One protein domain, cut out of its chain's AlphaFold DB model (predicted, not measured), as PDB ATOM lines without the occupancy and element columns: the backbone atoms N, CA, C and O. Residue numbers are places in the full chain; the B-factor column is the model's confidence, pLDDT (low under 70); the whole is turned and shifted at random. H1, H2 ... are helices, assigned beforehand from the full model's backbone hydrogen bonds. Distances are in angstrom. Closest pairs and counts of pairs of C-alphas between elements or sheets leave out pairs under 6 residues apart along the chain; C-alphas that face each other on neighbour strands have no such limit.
ATOM      1  N   LEU A 173     122.950 -86.713 -57.032       86.31
ATOM      2  CA  LEU A 173     122.536 -87.606 -55.958       86.31
ATOM      3  C   LEU A 173     121.792 -88.816 -56.535       86.31
ATOM      4  O   LEU A 173     122.080 -89.946 -56.150       86.31
ATOM      5  N   LEU A 174     120.931 -88.608 -57.533       89.44
ATOM      6  CA  LEU A 174     120.232 -89.673 -58.246       89.44
ATOM      7  C   LEU A 174     121.193 -90.597 -59.000       89.44
ATOM      8  O   LEU A 174     121.129 -91.815 -58.831       89.44
ATOM      9  N   LYS A 175     122.128 -90.042 -59.778       87.31
ATOM     10  CA  LYS A 175     123.166 -90.828 -60.470       87.31
ATOM     11  C   LYS A 175     123.983 -91.660 -59.492       87.31
ATOM     12  O   LYS A 175     124.240 -92.834 -59.752       87.31
ATOM     13  N   TYR A 176     124.346 -91.077 -58.353       86.69
ATOM     14  CA  TYR A 176     125.070 -91.789 -57.312       86.69
ATOM     15  C   TYR A 176     124.240 -92.916 -56.692       86.69
ATOM     16  O   TYR A 176     124.739 -94.035 -56.589       86.69
ATOM     17  N   MET A 177     122.976 -92.655 -56.338       87.81
ATOM     18  CA  MET A 177     122.053 -93.679 -55.833       87.81
ATOM     19  C   MET A 177     121.950 -94.851 -56.804       87.81
ATOM     20  O   MET A 177     122.126 -95.999 -56.405       87.81
ATOM     21  N   LEU A 178     121.727 -94.573 -58.089       89.94
ATOM     22  CA  LEU A 178     121.606 -95.599 -59.122       89.94
ATOM     23  C   LEU A 178     122.912 -96.379 -59.314       89.94
ATOM     24  O   LEU A 178     122.881 -97.606 -59.417       89.94
ATOM     25  N   ALA A 179     124.062 -95.699 -59.306       87.94
ATOM     26  CA  ALA A 179     125.368 -96.350 -59.380       87.94
ATOM     27  C   ALA A 179     125.611 -97.274 -58.177       87.94
ATOM     28  O   ALA A 179     126.119 -98.386 -58.338       87.94
ATOM     29  N   TRP A 180     125.203 -96.852 -56.981       87.88
ATOM     30  CA  TRP A 180     125.312 -97.662 -55.775       87.88
ATOM     31  C   TRP A 180     124.344 -98.837 -55.744       87.88
ATOM     32  O   TRP A 180     124.755 -99.939 -55.391       87.88
ATOM     33  N   ILE A 181     123.095 -98.648 -56.168       88.75
ATOM     34  CA  ILE A 181     122.133 -99.744 -56.332       88.75
ATOM     35  C   ILE A 181     122.694-100.766 -57.321       88.75
ATOM     36  O   ILE A 181     122.729-101.960 -57.020       88.75
ATOM     37  N   ALA A 182     123.211-100.316 -58.467       88.19
ATOM     38  CA  ALA A 182     123.840-101.190 -59.452       88.19
ATOM     39  C   ALA A 182     125.070-101.920 -58.886       88.19
ATOM     40  O   ALA A 182     125.325-103.071 -59.241       88.19
ATOM     41  N   HIS A 183     125.822-101.276 -57.993       85.50
ATOM     42  CA  HIS A 183     126.979-101.876 -57.338       85.50
ATOM     43  C   HIS A 183     126.605-102.918 -56.276       85.50
ATOM     44  O   HIS A 183     127.238-103.973 -56.198       85.50
ATOM     45  N   MET A 184     125.586-102.627 -55.467       83.25
ATOM     46  CA  MET A 184     125.086-103.509 -54.411       83.25
ATOM     47  C   MET A 184     124.273-104.675 -54.973       83.25
ATOM     48  O   MET A 184     124.178-105.723 -54.338       83.25
ATOM     49  N   THR A 185     123.723-104.531 -56.180       84.44
ATOM     50  CA  THR A 185     122.987-105.600 -56.854       84.44
ATOM     51  C   THR A 185     123.971-106.630 -57.422       84.44
ATOM     52  O   THR A 185     124.691-106.341 -58.383       84.44
ATOM     53  N   PRO A 186     124.038-107.862 -56.880       83.31
ATOM     54  CA  PRO A 186     124.958-108.871 -57.387       83.31
ATOM     55  C   PRO A 186     124.620-109.218 -58.841       83.31
ATOM     56  O   PRO A 186     123.451-109.354 -59.203       83.31
ATOM     57  N   ARG A 187     125.646-109.420 -59.679       80.88
ATOM     58  CA  ARG A 187     125.450-109.886 -61.061       80.88
ATOM     59  C   ARG A 187     124.767-111.253 -61.043       80.88
ATOM     60  O   ARG A 187     125.329-112.226 -60.543       80.88
ATOM     61  N   ARG A 188     123.559-111.327 -61.596       80.81
ATOM     62  CA  ARG A 188     122.764-112.557 -61.702       80.81
ATOM     63  C   ARG A 188     122.659-112.998 -63.157       80.81
ATOM     64  O   ARG A 188     122.753-112.180 -64.070       80.81
ATOM     65  N   VAL A 198     111.637-106.334 -54.656       79.00
ATOM     66  CA  VAL A 198     111.188-104.969 -54.921       79.00
ATOM     67  C   VAL A 198     112.081-104.037 -54.107       79.00
ATOM     68  O   VAL A 198     112.241-104.213 -52.902       79.00
ATOM     69  N   LEU A 199     112.730-103.094 -54.791       86.44
ATOM     70  CA  LEU A 199     113.608-102.122 -54.150       86.44
ATOM     71  C   LEU A 199     112.745-101.191 -53.297       86.44
ATOM     72  O   LEU A 199     112.128-100.269 -53.826       86.44
ATOM     73  N   ASP A 200     112.691-101.450 -51.993       88.94
ATOM     74  CA  ASP A 200     111.964-100.599 -51.053       88.94
ATOM     75  C   ASP A 200     112.732 -99.294 -50.776       88.94
ATOM     76  O   ASP A 200     113.966 -99.234 -50.855       88.94
ATOM     77  N   TRP A 201     112.019 -98.238 -50.390       92.25
ATOM     78  CA  TRP A 201     112.607 -96.957 -49.999       92.25
ATOM     79  C   TRP A 201     113.603 -97.129 -48.842       92.25
ATOM     80  O   TRP A 201     114.650 -96.476 -48.811       92.25
ATOM     81  N   ARG A 202     113.348 -98.089 -47.943       91.69
ATOM     82  CA  ARG A 202     114.263 -98.482 -46.862       91.69
ATOM     83  C   ARG A 202     115.614 -98.956 -47.389       91.69
ATOM     84  O   ARG A 202     116.662 -98.598 -46.847       91.69
ATOM     85  N   PHE A 203     115.598 -99.757 -48.453       89.88
ATOM     86  CA  PHE A 203     116.808-100.260 -49.097       89.88
ATOM     87  C   PHE A 203     117.608 -99.109 -49.713       89.88
ATOM     88  O   PHE A 203     118.825 -99.047 -49.540       89.88
ATOM     89  N   ILE A 204     116.926 -98.145 -50.340       91.25
ATOM     90  CA  ILE A 204     117.556 -96.938 -50.892       91.25
ATOM     91  C   ILE A 204     118.231 -96.120 -49.782       91.25
ATOM     92  O   ILE A 204     119.402 -95.764 -49.915       91.25
ATOM     93  N   LEU A 205     117.547 -95.871 -48.660       91.62
ATOM     94  CA  LEU A 205     118.133 -95.142 -47.527       91.62
ATOM     95  C   LEU A 205     119.299 -95.894 -46.882       91.62
ATOM     96  O   LEU A 205     120.285 -95.276 -46.487       91.62
ATOM     97  N   THR A 206     119.220 -97.223 -46.813       89.62
ATOM     98  CA  THR A 206     120.309 -98.073 -46.310       89.62
ATOM     99  C   THR A 206     121.549 -97.946 -47.194       89.62
ATOM    100  O   THR A 206     122.661 -97.791 -46.688       89.62
ATOM    101  N   ILE A 207     121.360 -97.963 -48.515       87.88
ATOM    102  CA  ILE A 207     122.436 -97.751 -49.484       87.88
ATOM    103  C   ILE A 207     123.038 -96.355 -49.335       87.88
ATOM    104  O   ILE A 207     124.259 -96.216 -49.284       87.88
ATOM    105  N   LEU A 208     122.195 -95.326 -49.244       89.56
ATOM    106  CA  LEU A 208     122.652 -93.954 -49.055       89.56
ATOM    107  C   LEU A 208     123.451 -93.800 -47.763       89.56
ATOM    108  O   LEU A 208     124.496 -93.158 -47.781       89.56
ATOM    109  N   ALA A 209     123.003 -94.428 -46.675       89.69
ATOM    110  CA  ALA A 209     123.685 -94.403 -45.388       89.69
ATOM    111  C   ALA A 209     125.080 -95.050 -45.436       89.69
ATOM    112  O   ALA A 209     126.011 -94.532 -44.816       89.69
ATOM    113  N   ASP A 210     125.261 -96.140 -46.193       86.81
ATOM    114  CA  ASP A 210     126.600 -96.707 -46.432       86.81
ATOM    115  C   ASP A 210     127.452 -95.775 -47.314       86.81
ATOM    116  O   ASP A 210     128.651 -95.595 -47.078       86.81
ATOM    117  N   GLY A 211     126.799 -95.107 -48.270       82.75
ATOM    118  CA  GLY A 211     127.385 -94.118 -49.165       82.75
ATOM    119  C   GLY A 211     127.863 -92.824 -48.493       82.75
ATOM    120  O   GLY A 211     128.783 -92.218 -49.036       82.75
ATOM    121  N   ILE A 212     127.331 -92.424 -47.324       83.38
ATOM    122  CA  ILE A 212     127.792 -91.228 -46.566       83.38
ATOM    123  C   ILE A 212     129.288 -91.313 -46.242       83.38
ATOM    124  O   ILE A 212     129.972 -90.306 -46.098       83.38
ATOM    125  N   ARG A 213     129.846 -92.526 -46.149       82.38
ATOM    126  CA  ARG A 213     131.280 -92.712 -45.887       82.38
ATOM    127  C   ARG A 213     132.170 -92.201 -47.029       82.38
ATOM    128  O   ARG A 213     133.390 -92.170 -46.852       82.38
ATOM    129  N   ASP A 214     131.597 -91.859 -48.184       83.44
ATOM    130  CA  ASP A 214     132.295 -91.167 -49.262       83.44
ATOM    131  C   ASP A 214     132.346 -89.651 -48.976       83.44
ATOM    132  O   ASP A 214     131.298 -88.999 -48.930       83.44
ATOM    133  N   PRO A 215     133.545 -89.055 -48.816       81.44
ATOM    134  CA  PRO A 215     133.685 -87.626 -48.534       81.44
ATOM    135  C   PRO A 215     133.087 -86.728 -49.622       81.44
ATOM    136  O   PRO A 215     132.776 -85.578 -49.343       81.44
ATOM    137  N   ALA A 216     132.911 -87.221 -50.854       78.81
ATOM    138  CA  ALA A 216     132.263 -86.445 -51.910       78.81
ATOM    139  C   ALA A 216     130.767 -86.199 -51.640       78.81
ATOM    140  O   ALA A 216     130.170 -85.317 -52.258       78.81
ATOM    141  N   ILE A 217     130.156 -87.003 -50.768       81.81
ATOM    142  CA  ILE A 217     128.707 -87.033 -50.534       81.81
ATOM    143  C   ILE A 217     128.338 -86.714 -49.105       81.81
ATOM    144  O   ILE A 217     127.223 -86.254 -48.886       81.81
ATOM    145  N   ASP A 218     129.273 -86.851 -48.171       82.81
ATOM    146  CA  ASP A 218     129.121 -86.344 -46.807       82.81
ATOM    147  C   ASP A 218     128.682 -84.862 -46.806       82.81
ATOM    148  O   ASP A 218     127.781 -84.478 -46.066       82.81
ATOM    149  N   ASP A 219     129.194 -84.051 -47.745       82.75
ATOM    150  CA  ASP A 219     128.799 -82.642 -47.916       82.75
ATOM    151  C   ASP A 219     127.352 -82.444 -48.425       82.75
ATOM    152  O   ASP A 219     126.745 -81.392 -48.205       82.75
ATOM    153  N   LEU A 220     126.795 -83.427 -49.141       81.00
ATOM    154  CA  LEU A 220     125.460 -83.370 -49.758       81.00
ATOM    155  C   LEU A 220     124.386 -84.043 -48.891       81.00
ATOM    156  O   LEU A 220     123.230 -83.619 -48.893       81.00
ATOM    157  N   LEU A 221     124.760 -85.094 -48.165       85.00
ATOM    158  CA  LEU A 221     123.879 -85.987 -47.420       85.00
ATOM    159  C   LEU A 221     124.275 -85.991 -45.945       85.00
ATOM    160  O   LEU A 221     125.012 -86.847 -45.464       85.00
ATOM    161  N   ASN A 222     123.703 -85.049 -45.200       87.06
ATOM    162  CA  ASN A 222     123.799 -85.063 -43.746       87.06
ATOM    163  C   ASN A 222     122.956 -86.209 -43.170       87.06
ATOM    164  O   ASN A 222     121.843 -86.465 -43.634       87.06
ATOM    165  N   GLY A 223     123.428 -86.825 -42.082       86.81
ATOM    166  CA  GLY A 223     122.659 -87.843 -41.351       86.81
ATOM    167  C   GLY A 223     121.255 -87.366 -40.946       86.81
ATOM    168  O   GLY A 223     120.302 -88.128 -41.054       86.81
ATOM    169  N   GLU A 224     121.106 -86.083 -40.599       90.19
ATOM    170  CA  GLU A 224     119.797 -85.471 -40.311       90.19
ATOM    171  C   GLU A 224     118.848 -85.476 -41.516       90.19
ATOM    172  O   GLU A 224     117.637 -85.604 -41.357       90.19
ATOM    173  N   ILE A 225     119.378 -85.297 -42.732       88.81
ATOM    174  CA  ILE A 225     118.558 -85.300 -43.951       88.81
ATOM    175  C   ILE A 225     118.040 -86.711 -44.197       88.81
ATOM    176  O   ILE A 225     116.872 -86.865 -44.541       88.81
ATOM    177  N   LEU A 226     118.872 -87.733 -43.985       91.00
ATOM    178  CA  LEU A 226     118.445 -89.126 -44.102       91.00
ATOM    179  C   LEU A 226     117.413 -89.512 -43.050       91.00
ATOM    180  O   LEU A 226     116.451 -90.179 -43.402       91.00
ATOM    181  N   GLU A 227     117.573 -89.068 -41.803       91.31
ATOM    182  CA  GLU A 227     116.597 -89.323 -40.739       91.31
ATOM    183  C   GLU A 227     115.239 -88.688 -41.065       91.31
ATOM    184  O   GLU A 227     114.236 -89.391 -41.122       91.31
ATOM    185  N   ARG A 228     115.212 -87.399 -41.440       91.88
ATOM    186  CA  ARG A 228     113.968 -86.733 -41.874       91.88
ATOM    187  C   ARG A 228     113.371 -87.353 -43.137       91.88
ATOM    188  O   ARG A 228     112.156 -87.367 -43.306       91.88
ATOM    189  N   SER A 229     114.218 -87.826 -44.052       90.81
ATOM    190  CA  SER A 229     113.756 -88.524 -45.256       90.81
ATOM    191  C   SER A 229     113.145 -89.875 -44.895       90.81
ATOM    192  O   SER A 229     112.124 -90.230 -45.466       90.81
ATOM    193  N   ALA A 230     113.723 -90.597 -43.932       92.31
ATOM    194  CA  ALA A 230     113.187 -91.854 -43.425       92.31
ATOM    195  C   ALA A 230     111.825 -91.662 -42.759       92.31
ATOM    196  O   ALA A 230     110.905 -92.407 -43.068       92.31
ATOM    197  N   GLU A 231     111.685 -90.645 -41.907       92.06
ATOM    198  CA  GLU A 231     110.412 -90.305 -41.263       92.06
ATOM    199  C   GLU A 231     109.331 -90.009 -42.307       92.06
ATOM    200  O   GLU A 231     108.277 -90.635 -42.303       92.06
ATOM    201  N   ARG A 232     109.628 -89.131 -43.273       89.38
ATOM    202  CA  ARG A 232     108.677 -88.766 -44.335       89.38
ATOM    203  C   ARG A 232     108.309 -89.934 -45.240       89.38
ATOM    204  O   ARG A 232     107.153 -90.074 -45.618       89.38
ATOM    205  N   LEU A 233     109.288 -90.743 -45.641       90.94
ATOM    206  CA  LEU A 233     109.025 -91.914 -46.475       90.94
ATOM    207  C   LEU A 233     108.231 -92.965 -45.694       90.94
ATOM    208  O   LEU A 233     107.324 -93.560 -46.265       90.94
ATOM    209  N   GLY A 234     108.490 -93.118 -44.396       91.19
ATOM    210  CA  GLY A 234     107.664 -93.928 -43.505       91.19
ATOM    211  C   GLY A 234     106.222 -93.427 -43.457       91.19
ATOM    212  O   GLY A 234     105.306 -94.192 -43.711       91.19
ATOM    213  N   GLU A 235     105.992 -92.130 -43.254       88.25
ATOM    214  CA  GLU A 235     104.633 -91.561 -43.254       88.25
ATOM    215  C   GLU A 235     103.873 -91.791 -44.571       88.25
ATOM    216  O   GLU A 235     102.665 -92.023 -44.560       88.25
ATOM    217  N   VAL A 236     104.568 -91.724 -45.711       87.00
ATOM    218  CA  VAL A 236     103.956 -91.871 -47.041       87.00
ATOM    219  C   VAL A 236     103.715 -93.336 -47.410       87.00
ATOM    220  O   VAL A 236     102.678 -93.654 -47.993       87.00
ATOM    221  N   TYR A 237     104.668 -94.220 -47.111       86.12
ATOM    222  CA  TYR A 237     104.675 -95.598 -47.610       86.12
ATOM    223  C   TYR A 237     104.334 -96.648 -46.543       86.12
ATOM    224  O   TYR A 237     103.779 -97.687 -46.899       86.12
ATOM    225  N   ASP A 238     104.569 -96.385 -45.254       84.75
ATOM    226  CA  ASP A 238     104.209 -97.286 -44.145       84.75
ATOM    227  C   ASP A 238     102.769 -97.067 -43.681       84.75
ATOM    228  O   ASP A 238     102.459 -96.911 -42.498       84.75
ATOM    229  N   SER A 239     101.851 -97.090 -44.643       74.56
ATOM    230  CA  SER A 239     100.438 -97.266 -44.335       74.56
ATOM    231  C   SER A 239     100.270 -98.571 -43.528       74.56
ATOM    232  O   SER A 239     100.935 -99.560 -43.856       74.56
ATOM    233  N   PRO A 240      99.397 -98.626 -42.499       65.88
ATOM    234  CA  PRO A 240      99.352 -99.677 -41.463       65.88
ATOM    235  C   PRO A 240      99.114-101.122 -41.943       65.88
ATOM    236  O   PRO A 240      99.016-102.036 -41.130       65.88
ATOM    237  N   ASN A 241      99.023-101.350 -43.251       57.59
ATOM    238  CA  ASN A 241      98.789-102.653 -43.859       57.59
ATOM    239  C   ASN A 241     100.073-103.361 -44.336       57.59
ATOM    240  O   ASN A 241      99.967-104.470 -44.858       57.59
ATOM    241  N   PHE A 242     101.262-102.760 -44.193       52.56
ATOM    242  CA  PHE A 242     102.529-103.372 -44.618       52.56
ATOM    243  C   PHE A 242     103.493-103.537 -43.434       52.56
ATOM    244  O   PHE A 242     104.150-102.597 -43.000       52.56
ATOM    245  N   ASP A 243     103.559-104.752 -42.891       46.06
ATOM    246  CA  ASP A 243     104.346-105.069 -41.696       46.06
ATOM    247  C   ASP A 243     105.783-105.471 -42.091       46.06
ATOM    248  O   ASP A 243     106.076-106.635 -42.366       46.06
ATOM    249  N   PHE A 244     106.686-104.486 -42.192       53.31
ATOM    250  CA  PHE A 244     108.128-104.701 -42.382       53.31
ATOM    251  C   PHE A 244     108.918-103.992 -41.274       53.31
ATOM    252  O   PHE A 244     109.261-102.812 -41.351       53.31
ATOM    253  N   THR A 245     109.249-104.734 -40.217       47.12
ATOM    254  CA  THR A 245     109.994-104.229 -39.059       47.12
ATOM    255  C   THR A 245     111.499-104.144 -39.349       47.12
ATOM    256  O   THR A 245     112.290-104.950 -38.857       47.12
ATOM    257  N   VAL A 246     111.932-103.172 -40.153       57.31
ATOM    258  CA  VAL A 246     113.341-102.739 -40.170       57.31
ATOM    259  C   VAL A 246     113.430-101.428 -39.398       57.31
ATOM    260  O   VAL A 246     112.951-100.397 -39.864       57.31
ATOM    261  N   ASN A 247     114.036-101.469 -38.208       57.72
ATOM    262  CA  ASN A 247     114.155-100.310 -37.322       57.72
ATOM    263  C   ASN A 247     115.275 -99.370 -37.816       57.72
ATOM    264  O   ASN A 247     116.404 -99.378 -37.322       57.72
ATOM    265  N   ILE A 248     114.970 -98.578 -38.848       58.19
ATOM    266  CA  ILE A 248     115.874 -97.572 -39.432       58.19
ATOM    267  C   ILE A 248     116.412 -96.564 -38.391       58.19
ATOM    268  O   ILE A 248     117.594 -96.219 -38.480       58.19
ATOM    269  N   PRO A 249     115.638 -96.118 -37.378       57.69
ATOM    270  CA  PRO A 249     116.158 -95.217 -36.351       57.69
ATOM    271  C   PRO A 249     117.309 -95.837 -35.554       57.69
ATOM    272  O   PRO A 249     118.325 -95.181 -35.336       57.69
ATOM    273  N   ASP A 250     117.202 -97.111 -35.168       61.59
ATOM    274  CA  ASP A 250     118.274 -97.814 -34.452       61.59
ATOM    275  C   ASP A 250     119.490 -98.035 -35.357       61.59
ATOM    276  O   ASP A 250     120.637 -97.882 -34.931       61.59
ATOM    277  N   PHE A 251     119.249 -98.312 -36.640       55.75
ATOM    278  CA  PHE A 251     120.288 -98.442 -37.656       55.75
ATOM    279  C   PHE A 251     121.096 -97.143 -37.839       55.75
ATOM    280  O   PHE A 251     122.325 -97.183 -37.787       55.75
ATOM    281  N   LEU A 252     120.434 -95.988 -37.976       59.25
ATOM    282  CA  LEU A 252     121.087 -94.676 -38.109       59.25
ATOM    283  C   LEU A 252     121.777 -94.225 -36.808       59.25
ATOM    284  O   LEU A 252     122.835 -93.590 -36.855       59.25
ATOM    285  N   LYS A 253     121.220 -94.587 -35.643       62.50
ATOM    286  CA  LYS A 253     121.804 -94.295 -34.320       62.50
ATOM    287  C   LYS A 253     123.015 -95.181 -34.011       62.50
ATOM    288  O   LYS A 253     123.971 -94.724 -33.382       62.50
ATOM    289  N   SER A 254     123.041 -96.416 -34.512       59.06
ATOM    290  CA  SER A 254     124.154 -97.360 -34.359       59.06
ATOM    291  C   SER A 254     125.286 -97.095 -35.367       59.06
ATOM    292  O   SER A 254     125.656 -97.939 -36.181       59.06
ATOM    293  N   LYS A 255     125.926 -95.919 -35.300       51.41
ATOM    294  CA  LYS A 255     127.089 -95.570 -36.152       51.41
ATOM    295  C   LYS A 255     128.252 -96.593 -36.123       51.41
ATOM    296  O   LYS A 255     129.187 -96.474 -36.916       51.41
ATOM    297  N   THR A 256     128.237 -97.587 -35.233       45.53
ATOM    298  CA  THR A 256     129.379 -98.448 -34.896       45.53
ATOM    299  C   THR A 256     129.233 -99.944 -35.193       45.53
ATOM    300  O   THR A 256     130.256-100.626 -35.176       45.53
ATOM    301  N   THR A 257     128.058-100.491 -35.517       45.56
ATOM    302  CA  THR A 257     127.891-101.961 -35.603       45.56
ATOM    303  C   THR A 257     127.166-102.416 -36.863       45.56
ATOM    304  O   THR A 257     126.079-102.977 -36.811       45.56
ATOM    305  N   TRP A 258     127.803-102.222 -38.017       42.19
ATOM    306  CA  TRP A 258     127.446-102.984 -39.215       42.19
ATOM    307  C   TRP A 258     128.087-104.374 -39.169       42.19
ATOM    308  O   TRP A 258     129.258-104.484 -38.782       42.19
ATOM    309  N   PRO A 259     127.397-105.438 -39.615       39.66
ATOM    310  CA  PRO A 259     128.044-106.721 -39.796       39.66
ATOM    311  C   PRO A 259     129.073-106.569 -40.921       39.66
ATOM    312  O   PRO A 259     128.741-106.279 -42.070       39.66
ATOM    313  N   GLN A 260     130.348-106.791 -40.595       47.62
ATOM    314  CA  GLN A 260     131.487-106.759 -41.524       47.62
ATOM    315  C   GLN A 260     131.334-107.714 -42.733       47.62
ATOM    316  O   GLN A 260     132.200-107.758 -43.603       47.62
ATOM    317  N   THR A 261     130.255-108.493 -42.810       41.41
ATOM    318  CA  THR A 261     130.063-109.622 -43.719       41.41
ATOM    319  C   THR A 261     129.720-109.224 -45.157       41.41
ATOM    320  O   THR A 261     130.129-109.944 -46.070       41.41
ATOM    321  N   LEU A 262     129.057-108.084 -45.396       42.25
ATOM    322  CA  LEU A 262     128.802-107.581 -46.759       42.25
ATOM    323  C   LEU A 262     129.942-106.686 -47.272       42.25
ATOM    324  O   LEU A 262     130.395-106.844 -48.407       42.25
ATOM    325  N   SER A 263     130.505-105.834 -46.411       44.34
ATOM    326  CA  SER A 263     131.620-104.943 -46.760       44.34
ATOM    327  C   SER A 263     132.961-105.666 -46.956       44.34
ATOM    328  O   SER A 263     133.815-105.178 -47.692       44.34
ATOM    329  N   ALA A 264     133.175-106.841 -46.345       46.75
ATOM    330  CA  ALA A 264     134.449-107.566 -46.451       46.75
ATOM    331  C   ALA A 264     134.711-108.200 -47.832       46.75
ATOM    332  O   ALA A 264     135.852-108.561 -48.125       46.75
ATOM    333  N   LYS A 265     133.696-108.346 -48.697       49.88
ATOM    334  CA  LYS A 265     133.852-109.011 -50.007       49.88
ATOM    335  C   LYS A 265     133.974-108.067 -51.201       49.88
ATOM    336  O   LYS A 265     134.407-108.513 -52.265       49.88
ATOM    337  N   ILE A 266     133.651-106.785 -51.053       54.69
ATOM    338  CA  ILE A 266     133.583-105.856 -52.184       54.69
ATOM    339  C   ILE A 266     134.669-104.786 -52.036       54.69
ATOM    340  O   ILE A 266     134.633-103.932 -51.156       54.69
ATOM    341  N   LYS A 267     135.694-104.852 -52.897       65.31
ATOM    342  CA  LYS A 267     136.809-103.893 -52.897       65.31
ATOM    343  C   LYS A 267     136.295-102.504 -53.302       65.31
ATOM    344  O   LYS A 267     136.128-102.248 -54.492       65.31
ATOM    345  N   ARG A 268     136.121-101.596 -52.329       58.72
ATOM    346  CA  ARG A 268     135.749-100.170 -52.516       58.72
ATOM    347  C   ARG A 268     136.537 -99.452 -53.619       58.72
ATOM    348  O   ARG A 268     136.005 -98.593 -54.309       58.72
ATOM    349  N   SER A 269     137.790 -99.844 -53.849       67.75
ATOM    350  CA  SER A 269     138.624 -99.283 -54.918       67.75
ATOM    351  C   SER A 269     138.087 -99.523 -56.335       67.75
ATOM    352  O   SER A 269     138.419 -98.758 -57.235       67.75
ATOM    353  N   ASN A 270     137.257-100.548 -56.554       65.94
ATOM    354  CA  ASN A 270     136.574-100.750 -57.835       65.94
ATOM    355  C   ASN A 270     135.334 -99.862 -57.977       65.94
ATOM    356  O   ASN A 270     135.015 -99.474 -59.098       65.94
ATOM    357  N   LEU A 271     134.675 -99.511 -56.868       62.66
ATOM    358  CA  LEU A 271     133.512 -98.632 -56.879       62.66
ATOM    359  C   LEU A 271     133.908 -97.207 -57.255       62.66
ATOM    360  O   LEU A 271     133.371 -96.683 -58.219       62.66
ATOM    361  N   ASN A 272     134.922 -96.632 -56.605       65.00
ATOM    362  CA  ASN A 272     135.379 -95.276 -56.937       65.00
ATOM    363  C   ASN A 272     135.888 -95.181 -58.384       65.00
ATOM    364  O   ASN A 272     135.735 -94.148 -59.027       65.00
ATOM    365  N   LYS A 273     136.439 -96.273 -58.933       73.88
ATOM    366  CA  LYS A 273     136.797 -96.359 -60.357       73.88
ATOM    367  C   LYS A 273     135.571 -96.407 -61.269       73.88
ATOM    368  O   LYS A 273     135.598 -95.782 -62.319       73.88
ATOM    369  N   HIS A 274     134.521 -97.143 -60.901       64.69
ATOM    370  CA  HIS A 274     133.272 -97.182 -61.671       64.69
ATOM    371  C   HIS A 274     132.504 -95.864 -61.584       64.69
ATOM    372  O   HIS A 274     132.068 -95.371 -62.612       64.69
ATOM    373  N   ILE A 275     132.394 -95.265 -60.398       62.00
ATOM    374  CA  ILE A 275     131.755 -93.960 -60.203       62.00
ATOM    375  C   ILE A 275     132.539 -92.880 -60.951       62.00
ATOM    376  O   ILE A 275     131.945 -92.130 -61.714       62.00
ATOM    377  N   GLY A 276     133.871 -92.857 -60.834       66.94
ATOM    378  CA  GLY A 276     134.710 -91.925 -61.594       66.94
ATOM    379  C   GLY A 276     134.647 -92.128 -63.113       66.94
ATOM    380  O   GLY A 276     134.788 -91.166 -63.857       66.94
ATOM    381  N   ALA A 277     134.396 -93.353 -63.587       71.25
ATOM    382  CA  ALA A 277     134.195 -93.637 -65.011       71.25
ATOM    383  C   ALA A 277     132.771 -93.317 -65.505       71.25
ATOM    384  O   ALA A 277     132.596 -93.006 -66.677       71.25
ATOM    385  N   LEU A 278     131.764 -93.405 -64.630       55.38
ATOM    386  CA  LEU A 278     130.366 -93.051 -64.914       55.38
ATOM    387  C   LEU A 278     130.110 -91.543 -64.792       55.38
ATOM    388  O   LEU A 278     129.146 -91.038 -65.358       55.38
ATOM    389  N   MET A 279     130.970 -90.831 -64.063       62.72
ATOM    390  CA  MET A 279     130.928 -89.383 -63.874       62.72
ATOM    391  C   MET A 279     132.300 -88.755 -64.190       62.72
ATOM    392  O   MET A 279     132.910 -88.163 -63.297       62.72
ATOM    393  N   PRO A 280     132.818 -88.905 -65.429       58.53
ATOM    394  CA  PRO A 280     134.125 -88.361 -65.811       58.53
ATOM    395  C   PRO A 280     134.121 -86.829 -65.769       58.53
ATOM    396  O   PRO A 280     135.101 -86.206 -65.362       58.53
ATOM    397  N   ASP A 281     132.967 -86.243 -66.085       52.06
ATOM    398  CA  ASP A 281     132.725 -84.811 -66.071       52.06
ATOM    399  C   ASP A 281     132.165 -84.433 -64.705       52.06
ATOM    400  O   ASP A 281     130.981 -84.147 -64.544       52.06
TER     401      ASP A 281
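AT A GLANCE: This is residues 173 to 188 and 198 to 281 of the 387 residues of an uncharacterized protein of Coprinopsis marcescibilis (UniProt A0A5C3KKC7). Three helices, H2, H4 and H5, run nearly in line with one another and make a triangle in cross-section, H2 with H4 and H5 on one side and H1 crossing it almost at a right angle on the other. H7 stands next to H1 at one end of the longest axis, and the loop of residues 238 to 243 sticks out at the other end. The printed part has 100 residues with seven named helices, H1 to H7 in order, and no named strand; the class is all helix. It is compact, with a radius of gyration of the C-alphas of 14.5 A, and only just elongated, spanning 43 by 28 by 27 A.

IN THESE COORDINATES: H1, residues 173 to 184, begins with C-alpha 173 at (122.536, -87.606, -55.958) and is 16.2 A long from first to last C-alpha. H2, residues 201 to 211, is 15.1 A long. H3 is residues 215 to 218. H4, residues 223 to 237, is the longest helix at 20.6 A; C-alpha 237 is at (104.675, -95.598, -47.610). H5 is residues 248 to 253, and H6 is residues 260 to 263. H7, residues 268 to 278, is 15.3 A long and ends with C-alpha 278 at (130.366, -93.051, -64.914).

HOW THE PARTS SIT: H1 touches H2 with residues 177 to 181 alone, about perpendicular at 89 degrees; their closest C-alphas, of Met 177 and Leu 208, are 6.8 A apart. H1 and H7 only just touch, with 3 pairs of C-alphas within 8 A, the closest being those of Ala 179 and Ile 275 at 6.9 A; they run opposite ways at a steep tilt of 47 degrees. H2 touches H4, the closest C-alphas being those of Leu 205 and Leu 226 at 6.9 A, with a shallow tilt of 11 degrees, opposite ways. H4 and H5 form a helical hairpin, two helices that follow each other and run opposite ways, at a shallow tilt of 13 degrees; their closest C-alphas, of Glu 227 and Pro 249, are 7.4 A apart. H2 and H5 are close but not clearly touching, as are H2 and H3. H6 touches no helix. In H1, H2, H4 and H5 every O i to N i+4 pair is within hydrogen-bond range, in H7 6 of 7; H3 and H6 are too short for such a pair, and in each the 1 O i to N i+3 pair is not within range.

THE WHOLE: The C-alphas farthest apart, those of Asn 241 and Asp 281, are 44.3 A apart. Residues 189 to 197 are not printed, and C-alphas 188 and 198 are 15.4 A apart across the cut. Of the links that are printed whole, none is long. The mean pLDDT of the printed part is 73.9; 40 residues are under 70, namely 240 to 272, 274 to 276 and 278 to 281.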